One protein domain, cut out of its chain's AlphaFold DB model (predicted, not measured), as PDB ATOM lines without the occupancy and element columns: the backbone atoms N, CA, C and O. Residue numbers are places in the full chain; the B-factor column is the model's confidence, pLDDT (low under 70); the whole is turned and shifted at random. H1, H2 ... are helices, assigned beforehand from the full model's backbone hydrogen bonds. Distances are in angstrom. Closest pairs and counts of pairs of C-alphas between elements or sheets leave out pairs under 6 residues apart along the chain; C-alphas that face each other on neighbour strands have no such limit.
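This is residues 183 to 356 of the 357 residues of the protein "Mannitol_dh_C domain-containing protein" of Planctomycetes bacterium (UniProt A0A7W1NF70). Three helices, H1, H3 and H4, make an up-and-down bundle at one side of the model, and the hairpin of H7 and H8 packs across H1 and H3. H11 crosses H8, the short helices H9 and H10 lie on the far side of H8 from the bundle, and the short H2 and H5 pack on the later part of H1. The printed part has 174 residues with eleven named helices, H1 to H11 in order along the chain, and no named strand; the class is all helix. The whole is compact, with a radius of gyration of the C-alphas of 14.8 A, and spans 43 by 39 by 27 A.

H1, residues 183 to 205, is one of two hubs, touching six other helices. With residues 199 to 203 alone it touches H2, residues 211 to 215, closest at the C-alphas of Gly 203 and Ala 214, 5.2 A apart. H1 also touches H3, residues 220 to 239, at a shallow tilt of 21 degrees, opposite ways; the closest C-alphas, of Ile 195 and Ala 224, are 5.5 A apart. H2 and H3 touch only at the corner by their link, with the C-alphas of Thr 215 and Leu 221 closest at 5.5 A. H3 forms a hairpin with H4, residues 243 to 258, at a shallow tilt of 34 degrees, only just short of steep; the C-alphas of Gly 228 and Thr 250 come closest, at 5.6 A. H1, H3 and H4 are an up and down bundle, each running against the one before it. H5, residues 266 to 270, touches H1, with the C-alphas of Ser 200 and Ile 266 closest at 5.3 A. H7, residues 284 to 292, touches H3 at a steep tilt of 61 degrees, the same way, with the C-alphas of Gly 234 and Ala 290 closest at 4.3 A. H7 forms a hairpin with H8, residues 298 to 309, at a shallow tilt of 26 degrees; the closest C-alphas, of Ala 287 and Phe 300, are 5.9 A apart. H8, the other hub, touches H1 at a steep tilt of 60 degrees, with the C-alphas of Val 198 and Ala 303 closest at 4.9 A. H6, residues 273 to 276, and H8 only just touch, with 3 pairs of C-alphas within 8 A, the closest being those of Pro 273 and Ala 307, 6.1 A apart. H9, residues 318 to 322, touches H8, closest at the C-alphas of Met 308 and Pro 318, 5.2 A apart. H10, residues 325 to 331, touches H9 only at the corner by their link, with the C-alphas of Leu 319 and Ile 325 closest at 6.3 A. H11, residues 340 to 355, touches H8 at a steep tilt of 67 degrees, only just short of about perpendicular, with the C-alphas of Ala 301 and Val 345 closest at 4.7 A. H11 is apart from H1, H3 and H4. Every O i to N i+4 pair is within hydrogen-bond range in H2, H3, H4, H5, H7, H9 and H10, against 18 of 19 in H1, 7 of 8 in H8 and 11 of 12 in H11; H6 is too short for such a pair.

H1 begins at C-alpha 183, (-5.577, 14.763, 16.189), and is 32.0 A long from first to last C-alpha. H3 is 27.6 A long, H4 22.5 A, H8 17.4 A and H7 12.3 A. H11 is 23.1 A long and ends at C-alpha 355, (-42.752, 21.062, 12.866).

The two C-alphas farthest apart, those of Met 261 and Asp 338, are 43.6 A apart. The printed part has no cut and no long link. The mean pLDDT of the printed part is 95.1, and residues 353 to 356, of which 353 to 355 belong to H11, are under 70.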
ATOM      1  N   HIS A 183      -4.645  13.737  15.705       93.25
ATOM      2  CA  HIS A 183      -5.577  14.763  16.189       93.25
ATOM      3  C   HIS A 183      -6.126  15.621  15.037       93.25
ATOM      4  O   HIS A 183      -7.283  16.043  15.069       93.25
ATOM      5  N   GLN A 184      -5.321  15.870  13.998       93.00
ATOM      6  CA  GLN A 184      -5.748  16.620  12.811       93.00
ATOM      7  C   GLN A 184      -6.800  15.844  12.007       93.00
ATOM      8  O   GLN A 184      -7.764  16.439  11.513       93.00
ATOM      9  N   LEU A 185      -6.672  14.513  11.927       91.75
ATOM     10  CA  LEU A 185      -7.678  13.642  11.313       91.75
ATOM     11  C   LEU A 185      -9.019  13.749  12.040       91.75
ATOM     12  O   LEU A 185     -10.038  14.037  11.404       91.75
ATOM     13  N   VAL A 186      -9.015  13.607  13.369       94.06
ATOM     14  CA  VAL A 186     -10.228  13.751  14.190       94.06
ATOM     15  C   VAL A 186     -10.834  15.142  14.005       94.06
ATOM     16  O   VAL A 186     -12.023  15.260  13.710       94.06
ATOM     17  N   ARG A 187     -10.020  16.206  14.048       95.69
ATOM     18  CA  ARG A 187     -10.463  17.591  13.808       95.69
ATOM     19  C   ARG A 187     -11.161  17.762  12.458       95.69
ATOM     20  O   ARG A 187     -12.193  18.437  12.385       95.69
ATOM     21  N   LYS A 188     -10.640  17.156  11.385       94.56
ATOM     22  CA  LYS A 188     -11.270  17.186  10.054       94.56
ATOM     23  C   LYS A 188     -12.585  16.417  10.034       94.56
ATOM     24  O   LYS A 188     -13.564  16.935   9.495       94.56
ATOM     25  N   ILE A 189     -12.633  15.212  10.600       95.12
ATOM     26  CA  ILE A 189     -13.862  14.405  10.635       95.12
ATOM     27  C   ILE A 189     -14.942  15.143  11.435       95.12
ATOM     28  O   ILE A 189     -16.050  15.328  10.940       95.12
ATOM     29  N   TYR A 190     -14.613  15.645  12.620       97.69
ATOM     30  CA  TYR A 190     -15.588  16.242  13.535       97.69
ATOM     31  C   TYR A 190     -16.024  17.644  13.097       97.69
ATOM     32  O   TYR A 190     -17.163  18.031  13.339       97.69
ATOM     33  N   THR A 191     -15.164  18.384  12.386       97.81
ATOM     34  CA  THR A 191     -15.520  19.709  11.854       97.81
ATOM     35  C   THR A 191     -16.065  19.628  10.429       97.81
ATOM     36  O   THR A 191     -17.247  19.863  10.214       97.81
ATOM     37  N   TYR A 192     -15.238  19.286   9.433       96.62
ATOM     38  CA  TYR A 192     -15.651  19.332   8.024       96.62
ATOM     39  C   TYR A 192     -16.717  18.284   7.719       96.62
ATOM     40  O   TYR A 192     -17.769  18.623   7.181       96.62
ATOM     41  N   ASN A 193     -16.464  17.014   8.057       96.88
ATOM     42  CA  ASN A 193     -17.438  15.968   7.749       96.88
ATOM     43  C   ASN A 193     -18.689  16.107   8.636       96.88
ATOM     44  O   ASN A 193     -19.785  15.827   8.158       96.88
ATOM     45  N   GLY A 194     -18.533  16.545   9.890       98.25
ATOM     46  CA  GLY A 194     -19.645  16.741  10.820       98.25
ATOM     47  C   GLY A 194     -20.578  17.871  10.403       98.25
ATOM     48  O   GLY A 194     -21.774  17.645  10.242       98.25
ATOM     49  N   ILE A 195     -20.038  19.059  10.111       98.62
ATOM     50  CA  ILE A 195     -20.831  20.193   9.607       98.62
ATOM     51  C   ILE A 195     -21.495  19.841   8.269       98.62
ATOM     52  O   ILE A 195     -22.675  20.127   8.080       98.62
ATOM     53  N   ASN A 196     -20.777  19.176   7.358       98.44
ATOM     54  CA  ASN A 196     -21.355  18.702   6.097       98.44
ATOM     55  C   ASN A 196     -22.541  17.755   6.330       98.44
ATOM     56  O   ASN A 196     -23.566  17.905   5.670       98.44
ATOM     57  N   ALA A 197     -22.428  16.814   7.272       98.38
ATOM     58  CA  ALA A 197     -23.509  15.889   7.599       98.38
ATOM     59  C   ALA A 197     -24.721  16.622   8.193       98.38
ATOM     60  O   ALA A 197     -25.845  16.364   7.770       98.38
ATOM     61  N   VAL A 198     -24.498  17.588   9.092       98.75
ATOM     62  CA  VAL A 198     -25.558  18.454   9.639       98.75
ATOM     63  C   VAL A 198     -26.307  19.176   8.519       98.75
ATOM     64  O   VAL A 198     -27.532  19.102   8.455       98.75
ATOM     65  N   ILE A 199     -25.582  19.820   7.600       98.69
ATOM     66  CA  ILE A 199     -26.180  20.525   6.456       98.69
ATOM     67  C   ILE A 199     -26.923  19.544   5.544       98.69
ATOM     68  O   ILE A 199     -28.037  19.830   5.118       98.69
ATOM     69  N   SER A 200     -26.325  18.390   5.246       98.38
ATOM     70  CA  SER A 200     -26.858  17.439   4.268       98.38
ATOM     71  C   SER A 200     -28.147  16.780   4.746       98.38
ATOM     72  O   SER A 200     -29.124  16.764   4.004       98.38
ATOM     73  N   TYR A 201     -28.185  16.261   5.976       98.38
ATOM     74  CA  TYR A 201     -29.364  15.547   6.472       98.38
ATOM     75  C   TYR A 201     -30.530  16.487   6.762       98.38
ATOM     76  O   TYR A 201     -31.654  16.222   6.337       98.38
ATOM     77  N   VAL A 202     -30.267  17.629   7.399       97.75
ATOM     78  CA  VAL A 202     -31.311  18.632   7.654       97.75
ATOM     79  C   VAL A 202     -31.745  19.307   6.349       97.75
ATOM     80  O   VAL A 202     -32.927  19.577   6.149       97.75
ATOM     81  N   GLY A 203     -30.813  19.526   5.417       97.69
ATOM     82  CA  GLY A 203     -31.106  20.018   4.072       97.69
ATOM     83  C   GLY A 203     -32.003  19.073   3.281       97.69
ATOM     84  O   GLY A 203     -32.985  19.534   2.697       97.69
ATOM     85  N   ALA A 204     -31.725  17.767   3.314       96.56
ATOM     86  CA  ALA A 204     -32.552  16.751   2.666       96.56
ATOM     87  C   ALA A 204     -33.991  16.759   3.200       96.56
ATOM     88  O   ALA A 204     -34.931  16.785   2.406       96.56
ATOM     89  N   LEU A 205     -34.173  16.812   4.528       93.69
ATOM     90  CA  LEU A 205     -35.504  16.913   5.143       93.69
ATOM     91  C   LEU A 205     -36.264  18.169   4.706       93.69
ATOM     92  O   LEU A 205     -37.484  18.149   4.574       93.69
ATOM     93  N   ARG A 206     -35.543  19.263   4.451       94.50
ATOM     94  CA  ARG A 206     -36.107  20.536   3.982       94.50
ATOM     95  C   ARG A 206     -36.264  20.612   2.459       94.50
ATOM     96  O   ARG A 206     -36.616  21.665   1.938       94.50
ATOM     97  N   GLY A 207     -36.014  19.517   1.741       95.19
ATOM     98  CA  GLY A 207     -36.198  19.427   0.290       95.19
ATOM     99  C   GLY A 207     -35.075  20.053  -0.542       95.19
ATOM    100  O   GLY A 207     -35.215  20.165  -1.763       95.19
ATOM    101  N   HIS A 208     -33.958  20.444   0.078       97.44
ATOM    102  CA  HIS A 208     -32.785  20.904  -0.662       97.44
ATOM    103  C   HIS A 208     -32.134  19.743  -1.413       97.44
ATOM    104  O   HIS A 208     -32.145  18.596  -0.965       97.44
ATOM    105  N   ARG A 209     -31.540  20.050  -2.568       96.00
ATOM    106  CA  ARG A 209     -30.806  19.072  -3.391       96.00
ATOM    107  C   ARG A 209     -29.318  19.361  -3.489       96.00
ATOM    108  O   ARG A 209     -28.541  18.425  -3.622       96.00
ATOM    109  N   GLU A 210     -28.933  20.627  -3.379       96.81
ATOM    110  CA  GLU A 210     -27.550  21.088  -3.475       96.81
ATOM    111  C   GLU A 210     -27.057  21.569  -2.113       96.81
ATOM    112  O   GLU A 210     -27.779  22.261  -1.388       96.81
ATOM    113  N   LEU A 211     -25.815  21.219  -1.774       96.44
ATOM    114  CA  LEU A 211     -25.211  21.575  -0.492       96.44
ATOM    115  C   LEU A 211     -25.077  23.098  -0.324       96.44
ATOM    116  O   LEU A 211     -25.328  23.613   0.764       96.44
ATOM    117  N   SER A 212     -24.765  23.821  -1.402       97.25
ATOM    118  CA  SER A 212     -24.661  25.289  -1.417       97.25
ATOM    119  C   SER A 212     -25.975  25.973  -1.056       97.25
ATOM    120  O   SER A 212     -25.996  26.828  -0.171       97.25
ATOM    121  N   ALA A 213     -27.083  25.533  -1.658       97.75
ATOM    122  CA  ALA A 213     -28.420  26.041  -1.359       97.75
ATOM    123  C   ALA A 213     -28.846  25.736   0.088       97.75
ATOM    124  O   ALA A 213     -29.358  26.619   0.775       97.75
ATOM    125  N   ALA A 214     -28.579  24.519   0.577       98.00
ATOM    126  CA  ALA A 214     -28.871  24.159   1.962       98.00
ATOM    127  C   ALA A 214     -28.029  24.958   2.963       98.00
ATOM    128  O   ALA A 214     -28.544  25.389   3.988       98.00
ATOM    129  N   THR A 215     -26.747  25.197   2.680       98.12
ATOM    130  CA  THR A 215     -25.846  25.885   3.619       98.12
ATOM    131  C   THR A 215     -26.283  27.321   3.900       98.12
ATOM    132  O   THR A 215     -26.072  27.805   5.008       98.12
ATOM    133  N   ILE A 216     -26.899  28.002   2.927       97.12
ATOM    134  CA  ILE A 216     -27.378  29.386   3.075       97.12
ATOM    135  C   ILE A 216     -28.842  29.487   3.538       97.12
ATOM    136  O   ILE A 216     -29.348  30.597   3.698       97.12
ATOM    137  N   ASP A 217     -29.526  28.360   3.767       97.75
ATOM    138  CA  ASP A 217     -30.885  28.354   4.315       97.75
ATOM    139  C   ASP A 217     -30.880  28.997   5.722       97.75
ATOM    140  O   ASP A 217     -30.036  28.651   6.559       97.75
ATOM    141  N   PRO A 218     -31.816  29.923   6.018       96.50
ATOM    142  CA  PRO A 218     -31.842  30.668   7.279       96.50
ATOM    143  C   PRO A 218     -32.034  29.789   8.525       96.50
ATOM    144  O   PRO A 218     -31.737  30.235   9.631       96.50
ATOM    145  N   VAL A 219     -32.502  28.549   8.366       93.50
ATOM    146  CA  VAL A 219     -32.629  27.545   9.431       93.50
ATOM    147  C   VAL A 219     -31.358  26.702   9.559       93.50
ATOM    148  O   VAL A 219     -30.948  26.368  10.671       93.50
ATOM    149  N   ILE A 220     -30.704  26.373   8.443       97.75
ATOM    150  CA  ILE A 220     -29.558  25.450   8.417       97.75
ATOM    151  C   ILE A 220     -28.248  26.170   8.749       97.75
ATOM    152  O   ILE A 220     -27.436  25.623   9.493       97.75
ATOM    153  N   LEU A 221     -28.032  27.402   8.274       98.12
ATOM    154  CA  LEU A 221     -26.791  28.138   8.542       98.12
ATOM    155  C   LEU A 221     -26.515  28.323  10.050       98.12
ATOM    156  O   LEU A 221     -25.387  28.061  10.484       98.12
ATOM    157  N   PRO A 222     -27.494  28.730  10.890       98.19
ATOM    158  CA  PRO A 222     -27.287  28.790  12.337       98.19
ATOM    159  C   PRO A 222     -26.963  27.422  12.943       98.19
ATOM    160  O   PRO A 222     -26.125  27.337  13.841       98.19
ATOM    161  N   LEU A 223     -27.578  26.353  12.429       97.56
ATOM    162  CA  LEU A 223     -27.343  24.986  12.888       97.56
ATOM    163  C   LEU A 223     -25.923  24.510  12.551       97.56
ATOM    164  O   LEU A 223     -25.234  23.979  13.415       97.56
ATOM    165  N   ALA A 224     -25.451  24.774  11.332       98.38
ATOM    166  CA  ALA A 224     -24.088  24.481  10.896       98.38
ATOM    167  C   ALA A 224     -23.044  25.227  11.745       98.38
ATOM    168  O   ALA A 224     -22.053  24.641  12.182       98.38
ATOM    169  N   ARG A 225     -23.291  26.511  12.045       98.44
ATOM    170  CA  ARG A 225     -22.438  27.300  12.952       98.44
ATOM    171  C   ARG A 225     -22.439  26.735  14.369       98.44
ATOM    172  O   ARG A 225     -21.376  26.630  14.977       98.44
ATOM    173  N   ARG A 226     -23.608  26.349  14.887       98.50
ATOM    174  CA  ARG A 226     -23.738  25.726  16.208       98.50
ATOM    175  C   ARG A 226     -22.985  24.395  16.271       98.50
ATOM    176  O   ARG A 226     -22.228  24.210  17.215       98.50
ATOM    177  N   ALA A 227     -23.092  23.543  15.253       98.62
ATOM    178  CA  ALA A 227     -22.318  22.303  15.161       98.62
ATOM    179  C   ALA A 227     -20.803  22.567  15.176       98.62
ATOM    180  O   ALA A 227     -20.054  21.869  15.853       98.62
ATOM    181  N   GLY A 228     -20.345  23.620  14.490       98.25
ATOM    182  CA  GLY A 228     -18.947  24.051  14.544       98.25
ATOM    183  C   GLY A 228     -18.488  24.488  15.940       98.25
ATOM    184  O   GLY A 228     -17.373  24.160  16.341       98.25
ATOM    185  N   VAL A 229     -19.346  25.176  16.702       98.25
ATOM    186  CA  VAL A 229     -19.077  25.539  18.107       98.25
ATOM    187  C   VAL A 229     -19.043  24.302  19.007       98.25
ATOM    188  O   VAL A 229     -18.112  24.163  19.794       98.25
ATOM    189  N   GLU A 230     -20.017  23.399  18.869       98.50
ATOM    190  CA  GLU A 230     -20.122  22.154  19.644       98.50
ATOM    191  C   GLU A 230     -18.890  21.265  19.430       98.50
ATOM    192  O   GLU A 230     -18.175  20.954  20.385       98.50
ATOM    193  N   ALA A 231     -18.571  20.947  18.170       98.06
ATOM    194  CA  ALA A 231     -17.376  20.179  17.828       98.06
ATOM    195  C   ALA A 231     -16.099  20.915  18.247       98.06
ATOM    196  O   ALA A 231     -15.168  20.302  18.764       98.06
ATOM    197  N   GLY A 232     -16.047  22.235  18.042       97.94
ATOM    198  CA  GLY A 232     -14.896  23.055  18.392       97.94
ATOM    199  C   GLY A 232     -14.566  23.003  19.880       97.94
ATOM    200  O   GLY A 232     -13.398  22.849  20.222       97.94
ATOM    201  N   HIS A 233     -15.567  23.071  20.759       97.75
ATOM    202  CA  HIS A 233     -15.348  23.009  22.203       97.75
ATOM    203  C   HIS A 233     -14.762  21.660  22.637       97.75
ATOM    204  O   HIS A 233     -13.760  21.632  23.351       97.75
ATOM    205  N   GLY A 234     -15.324  20.556  22.131       97.75
ATOM    206  CA  GLY A 234     -14.793  19.214  22.377       97.75
ATOM    207  C   GLY A 234     -13.360  19.050  21.860       97.75
ATOM    208  O   GLY A 234     -12.479  18.601  22.584       97.75
ATOM    209  N   LEU A 235     -13.089  19.488  20.627       98.12
ATOM    210  CA  LEU A 235     -11.762  19.388  20.010       98.12
ATOM    211  C   LEU A 235     -10.698  20.228  20.738       98.12
ATOM    212  O   LEU A 235      -9.559  19.783  20.881       98.12
ATOM    213  N   ILE A 236     -11.048  21.436  21.191       98.06
ATOM    214  CA  ILE A 236     -10.149  22.298  21.974       98.06
ATOM    215  C   ILE A 236      -9.859  21.651  23.331       98.06
ATOM    216  O   ILE A 236      -8.694  21.576  23.718       98.06
ATOM    217  N   GLY A 237     -10.891  21.160  24.023       97.56
ATOM    218  CA  GLY A 237     -10.755  20.512  25.327       97.56
ATOM    219  C   GLY A 237      -9.908  19.238  25.284       97.56
ATOM    220  O   GLY A 237      -9.021  19.075  26.118       97.56
ATOM    221  N   ALA A 238     -10.136  18.375  24.293       97.19
ATOM    222  CA  ALA A 238      -9.473  17.075  24.191       97.19
ATOM    223  C   ALA A 238      -8.043  17.157  23.643       97.19
ATOM    224  O   ALA A 238      -7.151  16.444  24.101       97.19
ATOM    225  N   TYR A 239      -7.813  18.016  22.643       96.25
ATOM    226  CA  TYR A 239      -6.576  17.994  21.852       96.25
ATOM    227  C   TYR A 239      -5.759  19.289  21.929       96.25
ATOM    228  O   TYR A 239      -4.661  19.351  21.370       96.25
ATOM    229  N   GLY A 240      -6.262  20.321  22.615       95.69
ATOM    230  CA  GLY A 240      -5.542  21.576  22.835       95.69
ATOM    231  C   GLY A 240      -5.389  22.446  21.584       95.69
ATOM    232  O   GLY A 240      -4.408  23.180  21.467       95.69
ATOM    233  N   PHE A 241      -6.319  22.358  20.626       95.88
ATOM    234  CA  PHE A 241      -6.328  23.256  19.465       95.88
ATOM    235  C   PHE A 241      -6.551  24.717  19.879       95.88
ATOM    236  O   PHE A 241      -7.264  25.010  20.837       95.88
ATOM    237  N   SER A 242      -5.993  25.658  19.114       96.81
ATOM    238  CA  SER A 242      -6.285  27.081  19.303       96.81
ATOM    239  C   SER A 242      -7.748  27.380  18.968       96.81
ATOM    240  O   SER A 242      -8.240  27.018  17.898       96.81
ATOM    241  N   ALA A 243      -8.436  28.113  19.846       96.69
ATOM    242  CA  ALA A 243      -9.818  28.534  19.613       96.69
ATOM    243  C   ALA A 243      -9.968  29.420  18.363       96.69
ATOM    244  O   ALA A 243     -10.976  29.341  17.659       96.69
ATOM    245  N   VAL A 244      -8.957  30.244  18.068       97.56
ATOM    246  CA  VAL A 244      -8.940  31.107  16.877       97.56
ATOM    247  C   VAL A 244      -8.781  30.264  15.616       97.56
ATOM    248  O   VAL A 244      -9.548  30.427  14.667       97.56
ATOM    249  N   GLU A 245      -7.841  29.316  15.618       95.19
ATOM    250  CA  GLU A 245      -7.639  28.410  14.485       95.19
ATOM    251  C   GLU A 245      -8.855  27.513  14.264       95.19
ATOM    252  O   GLU A 245      -9.229  27.256  13.123       95.19
ATOM    253  N   GLN A 246      -9.485  27.025  15.334       97.62
ATOM    254  CA  GLN A 246     -10.670  26.178  15.235       97.62
ATOM    255  C   GLN A 246     -11.867  26.946  14.679       97.62
ATOM    256  O   GLN A 246     -12.561  26.424  13.810       97.62
ATOM    257  N   ARG A 247     -12.066  28.203  15.089       97.00
ATOM    258  CA  ARG A 247     -13.088  29.072  14.492       97.00
ATOM    259  C   ARG A 247     -12.832  29.297  13.002       97.00
ATOM    260  O   ARG A 247     -13.735  29.084  12.203       97.00
ATOM    261  N   ALA A 248     -11.600  29.639  12.624       96.75
ATOM    262  CA  ALA A 248     -11.237  29.820  11.219       96.75
ATOM    263  C   ALA A 248     -11.445  28.533  10.397       96.75
ATOM    264  O   ALA A 248     -11.908  28.591   9.262       96.75
ATOM    265  N   TRP A 249     -11.152  27.367  10.979       95.31
ATOM    266  CA  TRP A 249     -11.375  26.056  10.364       95.31
ATOM    267  C   TRP A 249     -12.864  25.764  10.129       95.31
ATOM    268  O   TRP A 249     -13.248  25.306   9.053       95.31
ATOM    269  N   THR A 250     -13.722  26.086  11.101       97.75
ATOM    270  CA  THR A 250     -15.184  26.028  10.956       97.75
ATOM    271  C   THR A 250     -15.685  26.975   9.867       97.75
ATOM    272  O   THR A 250     -16.470  26.560   9.015       97.75
ATOM    273  N   ASP A 251     -15.219  28.225   9.862       97.56
ATOM    274  CA  ASP A 251     -15.643  29.229   8.882       97.56
ATOM    275  C   ASP A 251     -15.237  28.822   7.458       97.56
ATOM    276  O   ASP A 251     -16.036  28.944   6.530       97.56
ATOM    277  N   GLN A 252     -14.042  28.245   7.284       95.69
ATOM    278  CA  GLN A 252     -13.592  27.682   6.005       95.69
ATOM    279  C   GLN A 252     -14.467  26.509   5.544       95.69
ATOM    280  O   GLN A 252     -14.789  26.420   4.357       95.69
ATOM    281  N   ALA A 253     -14.871  25.618   6.455       96.12
ATOM    282  CA  ALA A 253     -15.769  24.513   6.127       96.12
ATOM    283  C   ALA A 253     -17.135  25.029   5.645       96.12
ATOM    284  O   ALA A 253     -17.604  24.627   4.582       96.12
ATOM    285  N   ILE A 254     -17.747  25.962   6.380       97.94
ATOM    286  CA  ILE A 254     -19.051  26.539   6.020       97.94
ATOM    287  C   ILE A 254     -18.961  27.317   4.704       97.94
ATOM    288  O   ILE A 254     -19.810  27.132   3.838       97.94
ATOM    289  N   ALA A 255     -17.924  28.139   4.516       96.06
ATOM    290  CA  ALA A 255     -17.714  28.876   3.271       96.06
ATOM    291  C   ALA A 255     -17.578  27.932   2.069       96.06
ATOM    292  O   ALA A 255     -18.199  28.169   1.036       96.06
ATOM    293  N   LYS A 256     -16.842  26.822   2.225       94.12
ATOM    294  CA  LYS A 256     -16.753  25.768   1.207       94.12
ATOM    295  C   LYS A 256     -18.129  25.194   0.871       94.12
ATOM    296  O   LYS A 256     -18.436  25.021  -0.301       94.12
ATOM    297  N   PHE A 257     -18.929  24.849   1.877       96.44
ATOM    298  CA  PHE A 257     -20.229  24.218   1.641       96.44
ATOM    299  C   PHE A 257     -21.266  25.186   1.077       96.44
ATOM    300  O   PHE A 257     -22.185  24.728   0.412       96.44
ATOM    301  N   ALA A 258     -21.094  26.494   1.287       96.50
ATOM    302  CA  ALA A 258     -21.937  27.547   0.731       96.50
ATOM    303  C   ALA A 258     -21.594  27.930  -0.720       96.50
ATOM    304  O   ALA A 258     -22.371  28.655  -1.337       96.50
ATOM    305  N   ASP A 259     -20.455  27.488  -1.261       94.12
ATOM    306  CA  ASP A 259     -19.973  27.922  -2.573       94.12
ATOM    307  C   ASP A 259     -20.816  27.320  -3.720       94.12
ATOM    308  O   ASP A 259     -20.738  26.113  -3.972       94.12
ATOM    309  N   PRO A 260     -21.604  28.127  -4.463       91.56
ATOM    310  CA  PRO A 260     -22.417  27.628  -5.572       91.56
ATOM    311  C   PRO A 260     -21.581  27.186  -6.781       91.56
ATOM    312  O   PRO A 260     -22.110  26.523  -7.672       91.56
ATOM    313  N   MET A 261     -20.289  27.526  -6.832       89.62
ATOM    314  CA  MET A 261     -19.378  27.086  -7.891       89.62
ATOM    315  C   MET A 261     -18.939  25.629  -7.725       89.62
ATOM    316  O   MET A 261     -18.350  25.068  -8.651       89.62
ATOM    317  N   ILE A 262     -19.222  25.010  -6.574       88.69
ATOM    318  CA  ILE A 262     -18.993  23.590  -6.317       88.69
ATOM    319  C   ILE A 262     -20.349  22.871  -6.428       88.69
ATOM    320  O   ILE A 262     -21.123  22.899  -5.471       88.69
ATOM    321  N   PRO A 263     -20.668  22.231  -7.574       88.06
ATOM    322  CA  PRO A 263     -21.914  21.485  -7.733       88.06
ATOM    323  C   PRO A 263     -21.831  20.189  -6.922       88.06
ATOM    324  O   PRO A 263     -21.329  19.167  -7.395       88.06
ATOM    325  N   ASP A 264     -22.249  20.269  -5.661       90.94
ATOM    326  CA  ASP A 264     -22.106  19.203  -4.680       90.94
ATOM    327  C   ASP A 264     -23.480  18.754  -4.150       90.94
ATOM    328  O   ASP A 264     -24.018  19.350  -3.208       90.94
ATOM    329  N   PRO A 265     -24.072  17.694  -4.730       94.62
ATOM    330  CA  PRO A 265     -25.431  17.298  -4.401       94.62
ATOM    331  C   PRO A 265     -25.514  16.656  -3.015       94.62
ATOM    332  O   PRO A 265     -24.679  15.833  -2.621       94.62
ATOM    333  N   ILE A 266     -26.589  16.954  -2.286       96.44
ATOM    334  CA  ILE A 266     -26.878  16.385  -0.964       96.44
ATOM    335  C   ILE A 266     -26.934  14.864  -1.028       96.44
ATOM    336  O   ILE A 266     -26.372  14.218  -0.155       96.44
ATOM    337  N   GLY A 267     -27.505  14.278  -2.087       95.00
ATOM    338  CA  GLY A 267     -27.585  12.820  -2.234       95.00
ATOM    339  C   GLY A 267     -26.225  12.125  -2.096       95.00
ATOM    340  O   GLY A 267     -26.098  11.140  -1.375       95.00
ATOM    341  N   ARG A 268     -25.172  12.701  -2.694       92.75
ATOM    342  CA  ARG A 268     -23.789  12.210  -2.576       92.75
ATOM    343  C   ARG A 268     -23.235  12.391  -1.159       92.75
ATOM    344  O   ARG A 268     -22.557  11.509  -0.635       92.75
ATOM    345  N   ASN A 269     -23.517  13.534  -0.534       95.31
ATOM    346  CA  ASN A 269     -23.015  13.890   0.797       95.31
ATOM    347  C   ASN A 269     -23.773  13.216   1.947       95.31
ATOM    348  O   ASN A 269     -23.200  13.054   3.020       95.31
ATOM    349  N   ALA A 270     -25.008  12.772   1.732       96.62
ATOM    350  CA  ALA A 270     -25.866  12.098   2.707       96.62
ATOM    351  C   ALA A 270     -25.880  10.564   2.551       96.62
ATOM    352  O   ALA A 270     -26.275   9.875   3.490       96.62
ATOM    353  N   ALA A 271     -25.376  10.026   1.430       94.75
ATOM    354  CA  ALA A 271     -25.277   8.585   1.162       94.75
ATOM    355  C   ALA A 271     -24.618   7.794   2.303       94.75
ATOM    356  O   ALA A 271     -23.751   8.325   3.002       94.75
ATOM    357  N   ASP A 272     -24.972   6.518   2.456       94.31
ATOM    358  CA  ASP A 272     -24.445   5.649   3.519       94.31
ATOM    359  C   ASP A 272     -24.635   6.230   4.947       94.31
ATOM    360  O   ASP A 272     -23.660   6.496   5.666       94.31
ATOM    361  N   PRO A 273     -25.895   6.498   5.362       96.50
ATOM    362  CA  PRO A 273     -26.200   7.120   6.650       96.50
ATOM    363  C   PRO A 273     -25.819   6.256   7.853       96.50
ATOM    364  O   PRO A 273     -25.370   6.797   8.857       96.50
ATOM    365  N   GLU A 274     -25.929   4.927   7.760       96.00
ATOM    366  CA  GLU A 274     -25.609   4.036   8.882       96.00
ATOM    367  C   GLU A 274     -24.140   4.129   9.290       96.00
ATOM    368  O   GLU A 274     -23.848   4.306  10.471       96.00
ATOM    369  N   ARG A 275     -23.213   4.117   8.324       95.19
ATOM    370  CA  ARG A 275     -21.789   4.321   8.613       95.19
ATOM    371  C   ARG A 275     -21.536   5.692   9.248       95.19
ATOM    372  O   ARG A 275     -20.763   5.806  10.188       95.19
ATOM    373  N   LYS A 276     -22.203   6.747   8.765       97.06
ATOM    374  CA  LYS A 276     -22.039   8.126   9.278       97.06
ATOM    375  C   LYS A 276     -22.644   8.341  10.665       97.06
ATOM    376  O   LYS A 276     -22.266   9.303  11.334       97.06
ATOM    377  N   LEU A 277     -23.568   7.473  11.064       98.25
ATOM    378  CA  LEU A 277     -24.187   7.434  12.384       98.25
ATOM    379  C   LEU A 277     -23.377   6.630  13.405       98.25
ATOM    380  O   LEU A 277     -23.724   6.678  14.576       98.25
ATOM    381  N   GLN A 278     -22.319   5.916  13.009       97.75
ATOM    382  CA  GLN A 278     -21.506   5.138  13.947       97.75
ATOM    383  C   GLN A 278     -20.913   6.009  15.062       97.75
ATOM    384  O   GLN A 278     -20.597   7.183  14.843       97.75
ATOM    385  N   ARG A 279     -20.728   5.396  16.241       97.12
ATOM    386  CA  ARG A 279     -20.331   6.056  17.496       97.12
ATOM    387  C   ARG A 279     -19.166   7.034  17.346       97.12
ATOM    388  O   ARG A 279     -19.243   8.136  17.870       97.12
ATOM    389  N   ASP A 280     -18.135   6.645  16.600       94.12
ATOM    390  CA  ASP A 280     -16.893   7.416  16.470       94.12
ATOM    391  C   ASP A 280     -16.794   8.210  15.149       94.12
ATOM    392  O   ASP A 280     -15.788   8.881  14.902       94.12
ATOM    393  N   ASP A 281     -17.820   8.169  14.286       95.19
ATOM    394  CA  ASP A 281     -17.861   8.930  13.024       95.19
ATOM    395  C   ASP A 281     -18.416  10.357  13.266       95.19
ATOM    396  O   ASP A 281     -18.586  10.844  14.384       95.19
ATOM    397  N   ARG A 282     -18.667  11.075  12.176       97.56
ATOM    398  CA  ARG A 282     -18.847  12.527  12.060       97.56
ATOM    399  C   ARG A 282     -20.080  13.126  12.731       97.56
ATOM    400  O   ARG A 282     -20.211  14.343  12.699       97.56
ATOM    401  N   LEU A 283     -21.000  12.319  13.252       98.50
ATOM    402  CA  LEU A 283     -22.207  12.807  13.925       98.50
ATOM    403  C   LEU A 283     -22.168  12.501  15.422       98.50
ATOM    404  O   LEU A 283     -22.185  13.422  16.233       98.50
ATOM    405  N   VAL A 284     -22.088  11.220  15.785       98.56
ATOM    406  CA  VAL A 284     -22.127  10.790  17.189       98.56
ATOM    407  C   VAL A 284     -20.821  11.124  17.910       98.56
ATOM    408  O   VAL A 284     -20.869  11.663  19.012       98.56
ATOM    409  N   GLY A 285     -19.673  10.922  17.263       98.19
ATOM    410  CA  GLY A 285     -18.353  11.195  17.833       98.19
ATOM    411  C   GLY A 285     -18.180  12.637  18.321       98.19
ATOM    412  O   GLY A 285     -17.917  12.842  19.509       98.19
ATOM    413  N   PRO A 286     -18.382  13.669  17.473       98.44
ATOM    414  CA  PRO A 286     -18.283  15.053  17.929       98.44
ATOM    415  C   PRO A 286     -19.347  15.428  18.962       98.44
ATOM    416  O   PRO A 286     -19.082  16.283  19.804       98.44
ATOM    417  N   ALA A 287     -20.528  14.802  18.930       98.62
ATOM    418  CA  ALA A 287     -21.568  15.046  19.922       98.62
ATOM    419  C   ALA A 287     -21.167  14.529  21.313       98.62
ATOM    420  O   ALA A 287     -21.308  15.244  22.303       98.62
ATOM    421  N   LEU A 288     -20.621  13.312  21.379       98.50
ATOM    422  CA  LEU A 288     -20.094  12.729  22.612       98.50
ATOM    423  C   LEU A 288     -18.901  13.532  23.143       98.50
ATOM    424  O   LEU A 288     -18.871  13.853  24.328       98.50
ATOM    425  N   LEU A 289     -17.976  13.935  22.266       98.31
ATOM    426  CA  LEU A 289     -16.824  14.751  22.658       98.31
ATOM    427  C   LEU A 289     -17.249  16.128  23.197       98.31
ATOM    428  O   LEU A 289     -16.654  16.643  24.140       98.31
ATOM    429  N   ALA A 290     -18.289  16.739  22.624       98.19
ATOM    430  CA  ALA A 290     -18.840  17.988  23.142       98.19
ATOM    431  C   ALA A 290     -19.407  17.810  24.562       98.19
ATOM    432  O   ALA A 290     -19.107  18.629  25.434       98.19
ATOM    433  N   LEU A 291     -20.155  16.727  24.811       97.81
ATOM    434  CA  LEU A 291     -20.708  16.409  26.134       97.81
ATOM    435  C   LEU A 291     -19.617  16.167  27.176       97.81
ATOM    436  O   LEU A 291     -19.705  16.707  28.279       97.81
ATOM    437  N   GLU A 292     -18.582  15.403  26.823       97.62
ATOM    438  CA  GLU A 292     -17.424  15.149  27.690       97.62
ATOM    439  C   GLU A 292     -16.755  16.457  28.144       97.62
ATOM    440  O   GLU A 292     -16.295  16.575  29.279       97.62
ATOM    441  N   HIS A 293     -16.790  17.480  27.287       97.69
ATOM    442  CA  HIS A 293     -16.255  18.811  27.559       97.69
ATOM    443  C   HIS A 293     -17.325  19.858  27.911       97.69
ATOM    444  O   HIS A 293     -17.087  21.057  27.757       97.69
ATOM    445  N   GLY A 294     -18.486  19.427  28.415       96.19
ATOM    446  CA  GLY A 294     -19.474  20.298  29.058       96.19
ATOM    447  C   GLY A 294     -20.323  21.155  28.116       96.19
ATOM    448  O   GLY A 294     -20.879  22.162  28.554       96.19
ATOM    449  N   VAL A 295     -20.433  20.786  26.835       97.12
ATOM    450  CA  VAL A 295     -21.294  21.463  25.855       97.12
ATOM    451  C   VAL A 295     -22.367  20.518  25.338       97.12
ATOM    452  O   VAL A 295     -22.087  19.420  24.872       97.12
ATOM    453  N   GLU A 296     -23.610  20.985  25.357       97.69
ATOM    454  CA  GLU A 296     -24.746  20.251  24.809       97.69
ATOM    455  C   GLU A 296     -24.735  20.249  23.263       97.69
ATOM    456  O   GLU A 296     -24.835  21.327  22.650       97.69
ATOM    457  N   PRO A 297     -24.674  19.065  22.616       98.00
ATOM    458  CA  PRO A 297     -24.557  18.903  21.167       98.00
ATOM    459  C   PRO A 297     -25.918  18.976  20.453       98.00
ATOM    460  O   PRO A 297     -26.335  18.061  19.743       98.00
ATOM    461  N   THR A 298     -26.654  20.063  20.668       97.94
ATOM    462  CA  THR A 298     -28.001  20.271  20.113       97.94
ATOM    463  C   THR A 298     -28.065  20.212  18.584       97.94
ATOM    464  O   THR A 298     -29.049  19.711  18.036       97.94
ATOM    465  N   ALA A 299     -27.040  20.697  17.873       98.25
ATOM    466  CA  ALA A 299     -27.035  20.669  16.414       98.25
ATOM    467  C   ALA A 299     -26.773  19.263  15.879       98.25
ATOM    468  O   ALA A 299     -27.465  18.816  14.960       98.25
ATOM    469  N   PHE A 300     -25.829  18.542  16.487       98.62
ATOM    470  CA  PHE A 300     -25.594  17.143  16.144       98.62
ATOM    471  C   PHE A 300     -26.778  16.247  16.504       98.62
ATOM    472  O   PHE A 300     -27.131  15.398  15.695       98.62
ATOM    473  N   ALA A 301     -27.452  16.459  17.640       98.50
ATOM    474  CA  ALA A 301     -28.635  15.680  18.014       98.50
ATOM    475  C   ALA A 301     -29.752  15.776  16.955       98.50
ATOM    476  O   ALA A 301     -30.317  14.758  16.555       98.50
ATOM    477  N   ARG A 302     -30.006  16.984  16.429       98.19
ATOM    478  CA  ARG A 302     -30.932  17.204  15.303       98.19
ATOM    479  C   ARG A 302     -30.463  16.514  14.026       98.19
ATOM    480  O   ARG A 302     -31.233  15.818  13.381       98.19
ATOM    481  N   ALA A 303     -29.186  16.653  13.678       98.25
ATOM    482  CA  ALA A 303     -28.643  15.998  12.492       98.25
ATOM    483  C   ALA A 303     -28.682  14.464  12.578       98.25
ATOM    484  O   ALA A 303     -28.925  13.812  11.567       98.25
ATOM    485  N   ILE A 304     -28.476  13.889  13.766       98.62
ATOM    486  CA  ILE A 304     -28.620  12.452  14.023       98.62
ATOM    487  C   ILE A 304     -30.076  12.041  13.795       98.62
ATOM    488  O   ILE A 304     -30.315  11.122  13.016       98.62
ATOM    489  N   ALA A 305     -31.045  12.742  14.395       98.12
ATOM    490  CA  ALA A 305     -32.470  12.473  14.181       98.12
ATOM    491  C   ALA A 305     -32.849  12.516  12.687       98.12
ATOM    492  O   ALA A 305     -33.490  11.589  12.183       98.12
ATOM    493  N   ALA A 306     -32.360  13.524  11.961       97.62
ATOM    494  CA  ALA A 306     -32.561  13.649  10.523       97.62
ATOM    495  C   ALA A 306     -31.910  12.507   9.725       97.62
ATOM    496  O   ALA A 306     -32.528  11.932   8.828       97.62
ATOM    497  N   ALA A 307     -30.675  12.130  10.067       98.06
ATOM    498  CA  ALA A 307     -29.941  11.054   9.406       98.06
ATOM    499  C   ALA A 307     -30.618   9.685   9.576       98.06
ATOM    500  O   ALA A 307     -30.622   8.887   8.641       98.06
ATOM    501  N   MET A 308     -31.243   9.420  10.730       97.75
ATOM    502  CA  MET A 308     -31.995   8.178  10.968       97.75
ATOM    503  C   MET A 308     -33.197   8.025  10.030       97.75
ATOM    504  O   MET A 308     -33.609   6.900   9.760       97.75
ATOM    505  N   ARG A 309     -33.755   9.136   9.538       96.44
ATOM    506  CA  ARG A 309     -34.905   9.179   8.617       96.44
ATOM    507  C   ARG A 309     -34.499   9.281   7.150       96.44
ATOM    508  O   ARG A 309     -35.356   9.206   6.277       96.44
ATOM    509  N   TYR A 310     -33.216   9.484   6.865       96.62
ATOM    510  CA  TYR A 310     -32.748   9.676   5.502       96.62
ATOM    511  C   TYR A 310     -32.764   8.356   4.725       96.62
ATOM    512  O   TYR A 310     -32.092   7.393   5.100       96.62
ATOM    513  N   CYS A 311     -33.504   8.334   3.618       94.38
ATOM    514  CA  CYS A 311     -33.511   7.217   2.682       94.38
ATOM    515  C   CYS A 311     -32.388   7.408   1.662       94.38
ATOM    516  O   CYS A 311     -32.416   8.334   0.846       94.38
ATOM    517  N   ASP A 312     -31.396   6.523   1.704       89.19
ATOM    518  CA  ASP A 312     -30.384   6.459   0.655       89.19
ATOM    519  C   ASP A 312     -31.014   5.947  -0.652       89.19
ATOM    520  O   ASP A 312     -32.071   5.312  -0.643       89.19
ATOM    521  N   ALA A 313     -30.391   6.223  -1.797       85.94
ATOM    522  CA  ALA A 313     -30.972   5.905  -3.100       85.94
ATOM    523  C   ALA A 313     -31.337   4.408  -3.205       85.94
ATOM    524  O   ALA A 313     -30.467   3.539  -3.256       85.94
ATOM    525  N   GLY A 314     -32.644   4.116  -3.232       86.00
ATOM    526  CA  GLY A 314     -33.181   2.756  -3.327       86.00
ATOM    527  C   GLY A 314     -33.085   1.915  -2.047       86.00
ATOM    528  O   GLY A 314     -33.274   0.702  -2.125       86.00
ATOM    529  N   LYS A 315     -32.793   2.513  -0.884       92.88
ATOM    530  CA  LYS A 315     -32.707   1.816   0.410       92.88
ATOM    531  C   LYS A 315     -33.635   2.467   1.445       92.88
ATOM    532  O   LYS A 315     -33.717   3.695   1.475       92.88
ATOM    533  N   PRO A 316     -34.306   1.676   2.305       94.75
ATOM    534  CA  PRO A 316     -35.036   2.237   3.437       94.75
ATOM    535  C   PRO A 316     -34.071   2.974   4.371       94.75
ATOM    536  O   PRO A 316     -32.890   2.623   4.468       94.75
ATOM    537  N   SER A 317     -34.578   3.984   5.067       96.81
ATOM    538  CA  SER A 317     -33.832   4.678   6.118       96.81
ATOM    539  C   SER A 317     -33.483   3.738   7.285       96.81
ATOM    540  O   SER A 317     -34.163   2.723   7.494       96.81
ATOM    541  N   PRO A 318     -32.458   4.066   8.102       97.19
ATOM    542  CA  PRO A 318     -32.143   3.299   9.309       97.19
ATOM    543  C   PRO A 318     -33.358   3.105  10.229       97.19
ATOM    544  O   PRO A 318     -33.562   2.017  10.773       97.19
ATOM    545  N   LEU A 319     -34.194   4.140  10.369       97.00
ATOM    546  CA  LEU A 319     -35.401   4.105  11.191       97.00
ATOM    547  C   LEU A 319     -36.479   3.183  10.614       97.00
ATOM    548  O   LEU A 319     -37.072   2.418  11.367       97.00
ATOM    549  N   GLU A 320     -36.721   3.209   9.302       96.94
ATOM    550  CA  GLU A 320     -37.669   2.284   8.659       96.94
ATOM    551  C   GLU A 320     -37.211   0.828   8.785       96.94
ATOM    552  O   GLU A 320     -38.027  -0.060   9.023       96.94
ATOM    553  N   ARG A 321     -35.901   0.579   8.669       97.25
ATOM    554  CA  ARG A 321     -35.325  -0.767   8.772       97.25
ATOM    555  C   ARG A 321     -35.411  -1.342  10.186       97.25
ATOM    556  O   ARG A 321     -35.628  -2.542  10.337       97.25
ATOM    557  N   LEU A 322     -35.185  -0.517  11.209       97.31
ATOM    558  CA  LEU A 322     -35.114  -0.955  12.609       97.31
ATOM    559  C   LEU A 322     -36.413  -0.740  13.399       97.31
ATOM    560  O   LEU A 322     -36.572  -1.308  14.477       97.31
ATOM    561  N   GLY A 323     -37.347   0.058  12.882       96.38
ATOM    562  CA  GLY A 323     -38.693   0.241  13.429       96.38
ATOM    563  C   GLY A 323     -38.800   1.153  14.656       96.38
ATOM    564  O   GLY A 323     -39.913   1.493  15.053       96.38
ATOM    565  N   SER A 324     -37.692   1.583  15.267       96.31
ATOM    566  CA  SER A 324     -37.713   2.537  16.383       96.31
ATOM    567  C   SER A 324     -36.428   3.359  16.485       96.31
ATOM    568  O   SER A 324     -35.349   2.907  16.106       96.31
ATOM    569  N   ILE A 325     -36.541   4.570  17.039       96.31
ATOM    570  CA  ILE A 325     -35.391   5.454  17.299       96.31
ATOM    571  C   ILE A 325     -34.397   4.768  18.245       96.31
ATOM    572  O   ILE A 325     -33.195   4.792  18.003       96.31
ATOM    573  N   ASP A 326     -34.901   4.093  19.277       96.69
ATOM    574  CA  ASP A 326     -34.088   3.389  20.273       96.69
ATOM    575  C   ASP A 326     -33.255   2.255  19.666       96.69
ATOM    576  O   ASP A 326     -32.089   2.069  20.027       96.69
ATOM    577  N   ALA A 327     -33.816   1.527  18.696       97.62
ATOM    578  CA  ALA A 327     -33.075   0.506  17.970       97.62
ATOM    579  C   ALA A 327     -31.957   1.121  17.115       97.62
ATOM    580  O   ALA A 327     -30.854   0.581  17.093       97.62
ATOM    581  N   VAL A 328     -32.185   2.268  16.463       97.94
ATOM    582  CA  VAL A 328     -31.127   2.949  15.690       97.94
ATOM    583  C   VAL A 328     -30.035   3.509  16.608       97.94
ATOM    584  O   VAL A 328     -28.848   3.344  16.323       97.94
ATOM    585  N   LEU A 329     -30.413   4.130  17.730       98.00
ATOM    586  CA  LEU A 329     -29.476   4.659  18.728       98.00
ATOM    587  C   LEU A 329     -28.545   3.566  19.271       98.00
ATOM    588  O   LEU A 329     -27.339   3.769  19.378       98.00
ATOM    589  N   THR A 330     -29.082   2.388  19.571       97.56
ATOM    590  CA  THR A 330     -28.292   1.293  20.146       97.56
ATOM    591  C   THR A 330     -27.518   0.509  19.086       97.56
ATOM    592  O   THR A 330     -26.311   0.330  19.217       97.56
ATOM    593  N   GLN A 331     -28.176   0.066  18.012       97.88
ATOM    594  CA  GLN A 331     -27.589  -0.877  17.049       97.88
ATOM    595  C   GLN A 331     -26.722  -0.211  15.976       97.88
ATOM    596  O   GLN A 331     -25.811  -0.851  15.459       97.88
ATOM    597  N   VAL A 332     -27.002   1.049  15.621       97.56
ATOM    598  CA  VAL A 332     -26.239   1.790  14.600       97.56
ATOM    599  C   VAL A 332     -25.322   2.811  15.260       97.56
ATOM    600  O   VAL A 332     -24.129   2.846  14.967       97.56
ATOM    601  N   CYS A 333     -25.863   3.618  16.178       97.75
ATOM    602  CA  CYS A 333     -25.094   4.688  16.813       97.75
ATOM    603  C   CYS A 333     -24.184   4.187  17.941       97.75
ATOM    604  O   CYS A 333     -23.294   4.918  18.368       97.75
ATOM    605  N   GLY A 334     -24.387   2.957  18.429       97.12
ATOM    606  CA  GLY A 334     -23.605   2.393  19.527       97.12
ATOM    607  C   GLY A 334     -23.764   3.166  20.839       97.12
ATOM    608  O   GLY A 334     -22.835   3.194  21.646       97.12
ATOM    609  N   LEU A 335     -24.899   3.843  21.033       96.75
ATOM    610  CA  LEU A 335     -25.221   4.576  22.255       96.75
ATOM    611  C   LEU A 335     -25.916   3.662  23.263       96.75
ATOM    612  O   LEU A 335     -26.743   2.824  22.894       96.75
ATOM    613  N   VAL A 336     -25.640   3.868  24.545       94.06
ATOM    614  CA  VAL A 336     -26.469   3.332  25.624       94.06
ATOM    615  C   VAL A 336     -27.736   4.177  25.736       94.06
ATOM    616  O   VAL A 336     -27.722   5.399  25.595       94.06
ATOM    617  N   ILE A 337     -28.861   3.508  25.978       87.25
ATOM    618  CA  ILE A 337     -30.205   4.084  25.879       87.25
ATOM    619  C   ILE A 337     -30.453   5.272  26.827       87.25
ATOM    620  O   ILE A 337     -31.247   6.161  26.499       87.25
ATOM    621  N   ASP A 338     -29.728   5.281  27.949       89.50
ATOM    622  CA  ASP A 338     -29.790   6.266  29.030       89.50
ATOM    623  C   ASP A 338     -28.640   7.293  28.975       89.50
ATOM    624  O   ASP A 338     -28.529   8.141  29.859       89.50
ATOM    625  N   GLU A 339     -27.768   7.250  27.955       92.38
ATOM    626  CA  GLU A 339     -26.763   8.302  27.753       92.38
ATOM    627  C   GLU A 339     -27.454   9.647  27.438       92.38
ATOM    628  O   GLU A 339     -28.441   9.671  26.693       92.38
ATOM    629  N   PRO A 340     -26.925  10.793  27.917       96.81
ATOM    630  CA  PRO A 340     -27.527  12.109  27.677       96.81
ATOM    631  C   PRO A 340     -27.804  12.403  26.195       96.81
ATOM    632  O   PRO A 340     -28.864  12.926  25.852       96.81
ATOM    633  N   LEU A 341     -26.897  11.996  25.298       97.81
ATOM    634  CA  LEU A 341     -27.074  12.175  23.857       97.81
ATOM    635  C   LEU A 341     -28.303  11.428  23.317       97.81
ATOM    636  O   LEU A 341     -29.010  11.960  22.464       97.81
ATOM    637  N   ALA A 342     -28.595  10.223  23.820       97.31
ATOM    638  CA  ALA A 342     -29.757   9.448  23.391       97.31
ATOM    639  C   ALA A 342     -31.069  10.175  23.729       97.31
ATOM    640  O   ALA A 342     -31.973  10.231  22.895       97.31
ATOM    641  N   ALA A 343     -31.158  10.791  24.913       96.75
ATOM    642  CA  ALA A 343     -32.303  11.619  25.295       96.75
ATOM    643  C   ALA A 343     -32.460  12.837  24.368       96.75
ATOM    644  O   ALA A 343     -33.533  13.040  23.803       96.75
ATOM    645  N   MET A 344     -31.372  13.572  24.115       97.50
ATOM    646  CA  MET A 344     -31.393  14.744  23.229       97.50
ATOM    647  C   MET A 344     -31.826  14.402  21.798       97.50
ATOM    648  O   MET A 344     -32.555  15.169  21.169       97.50
ATOM    649  N   VAL A 345     -31.395  13.252  21.267       97.62
ATOM    650  CA  VAL A 345     -31.801  12.796  19.928       97.62
ATOM    651  C   VAL A 345     -33.287  12.438  19.890       97.62
ATOM    652  O   VAL A 345     -33.957  12.762  18.911       97.62
ATOM    653  N   ARG A 346     -33.837  11.807  20.938       96.00
ATOM    654  CA  ARG A 346     -35.284  11.531  21.012       96.00
ATOM    655  C   ARG A 346     -36.101  12.813  21.004       96.00
ATOM    656  O   ARG A 346     -37.103  12.871  20.294       96.00
ATOM    657  N   ASP A 347     -35.680  13.808  21.773       95.38
ATOM    658  CA  ASP A 347     -36.372  15.092  21.844       95.38
ATOM    659  C   ASP A 347     -36.324  15.799  20.484       95.38
ATOM    660  O   ASP A 347     -37.367  16.163  19.942       95.38
ATOM    661  N   ALA A 348     -35.150  15.844  19.847       94.88
ATOM    662  CA  ALA A 348     -35.009  16.380  18.494       94.88
ATOM    663  C   ALA A 348     -35.895  15.645  17.467       94.88
ATOM    664  O   ALA A 348     -36.556  16.277  16.644       94.88
ATOM    665  N   ALA A 349     -35.961  14.313  17.537       91.31
ATOM    666  CA  ALA A 349     -36.768  13.505  16.628       91.31
ATOM    667  C   ALA A 349     -38.287  13.686  16.820       91.31
ATOM    668  O   ALA A 349     -39.040  13.378  15.891       91.31
ATOM    669  N   ARG A 350     -38.737  14.144  17.998       88.00
ATOM    670  CA  ARG A 350     -40.139  14.503  18.285       88.00
ATOM    671  C   ARG A 350     -40.470  15.899  17.767       88.00
ATOM    672  O   ARG A 350     -41.505  16.066  17.124       88.00
ATOM    673  N   ASP A 351     -39.582  16.864  17.992       80.56
ATOM    674  CA  ASP A 351     -39.758  18.248  17.539       80.56
ATOM    675  C   ASP A 351     -39.878  18.342  16.011       80.56
ATOM    676  O   ASP A 351     -40.701  19.099  15.494       80.56
ATOM    677  N   GLU A 352     -39.115  17.530  15.273       70.44
ATOM    678  CA  GLU A 352     -39.203  17.452  13.808       70.44
ATOM    679  C   GLU A 352     -40.564  16.938  13.317       70.44
ATOM    680  O   GLU A 352     -41.086  17.435  12.322       70.44
ATOM    681  N   VAL A 353     -41.181  15.984  14.024       61.09
ATOM    682  CA  VAL A 353     -42.535  15.505  13.688       61.09
ATOM    683  C   VAL A 353     -43.571  16.600  13.943       61.09
ATOM    684  O   VAL A 353     -44.520  16.735  13.178       61.09
ATOM    685  N   ALA A 354     -43.379  17.410  14.987       52.47
ATOM    686  CA  ALA A 354     -44.288  18.500  15.333       52.47
ATOM    687  C   ALA A 354     -44.180  19.719  14.395       52.47
ATOM    688  O   ALA A 354     -45.142  20.468  14.257       52.47
ATOM    689  N   SER A 355     -43.022  19.924  13.761       54.56
ATOM    690  CA  SER A 355     -42.752  21.062  12.866       54.56
ATOM    691  C   SER A 355     -42.874  20.737  11.368       54.56
ATOM    692  O   SER A 355     -42.756  21.639  10.540       54.56
ATOM    693  N   GLY A 356     -43.154  19.476  11.022       44.47
ATOM    694  CA  GLY A 356     -43.437  18.995   9.662       44.47
ATOM    695  C   GLY A 356     -44.928  18.868   9.310       44.47
ATOM    696  O   GLY A 356     -45.259  18.055   8.447       44.47
TER     697      GLY A 356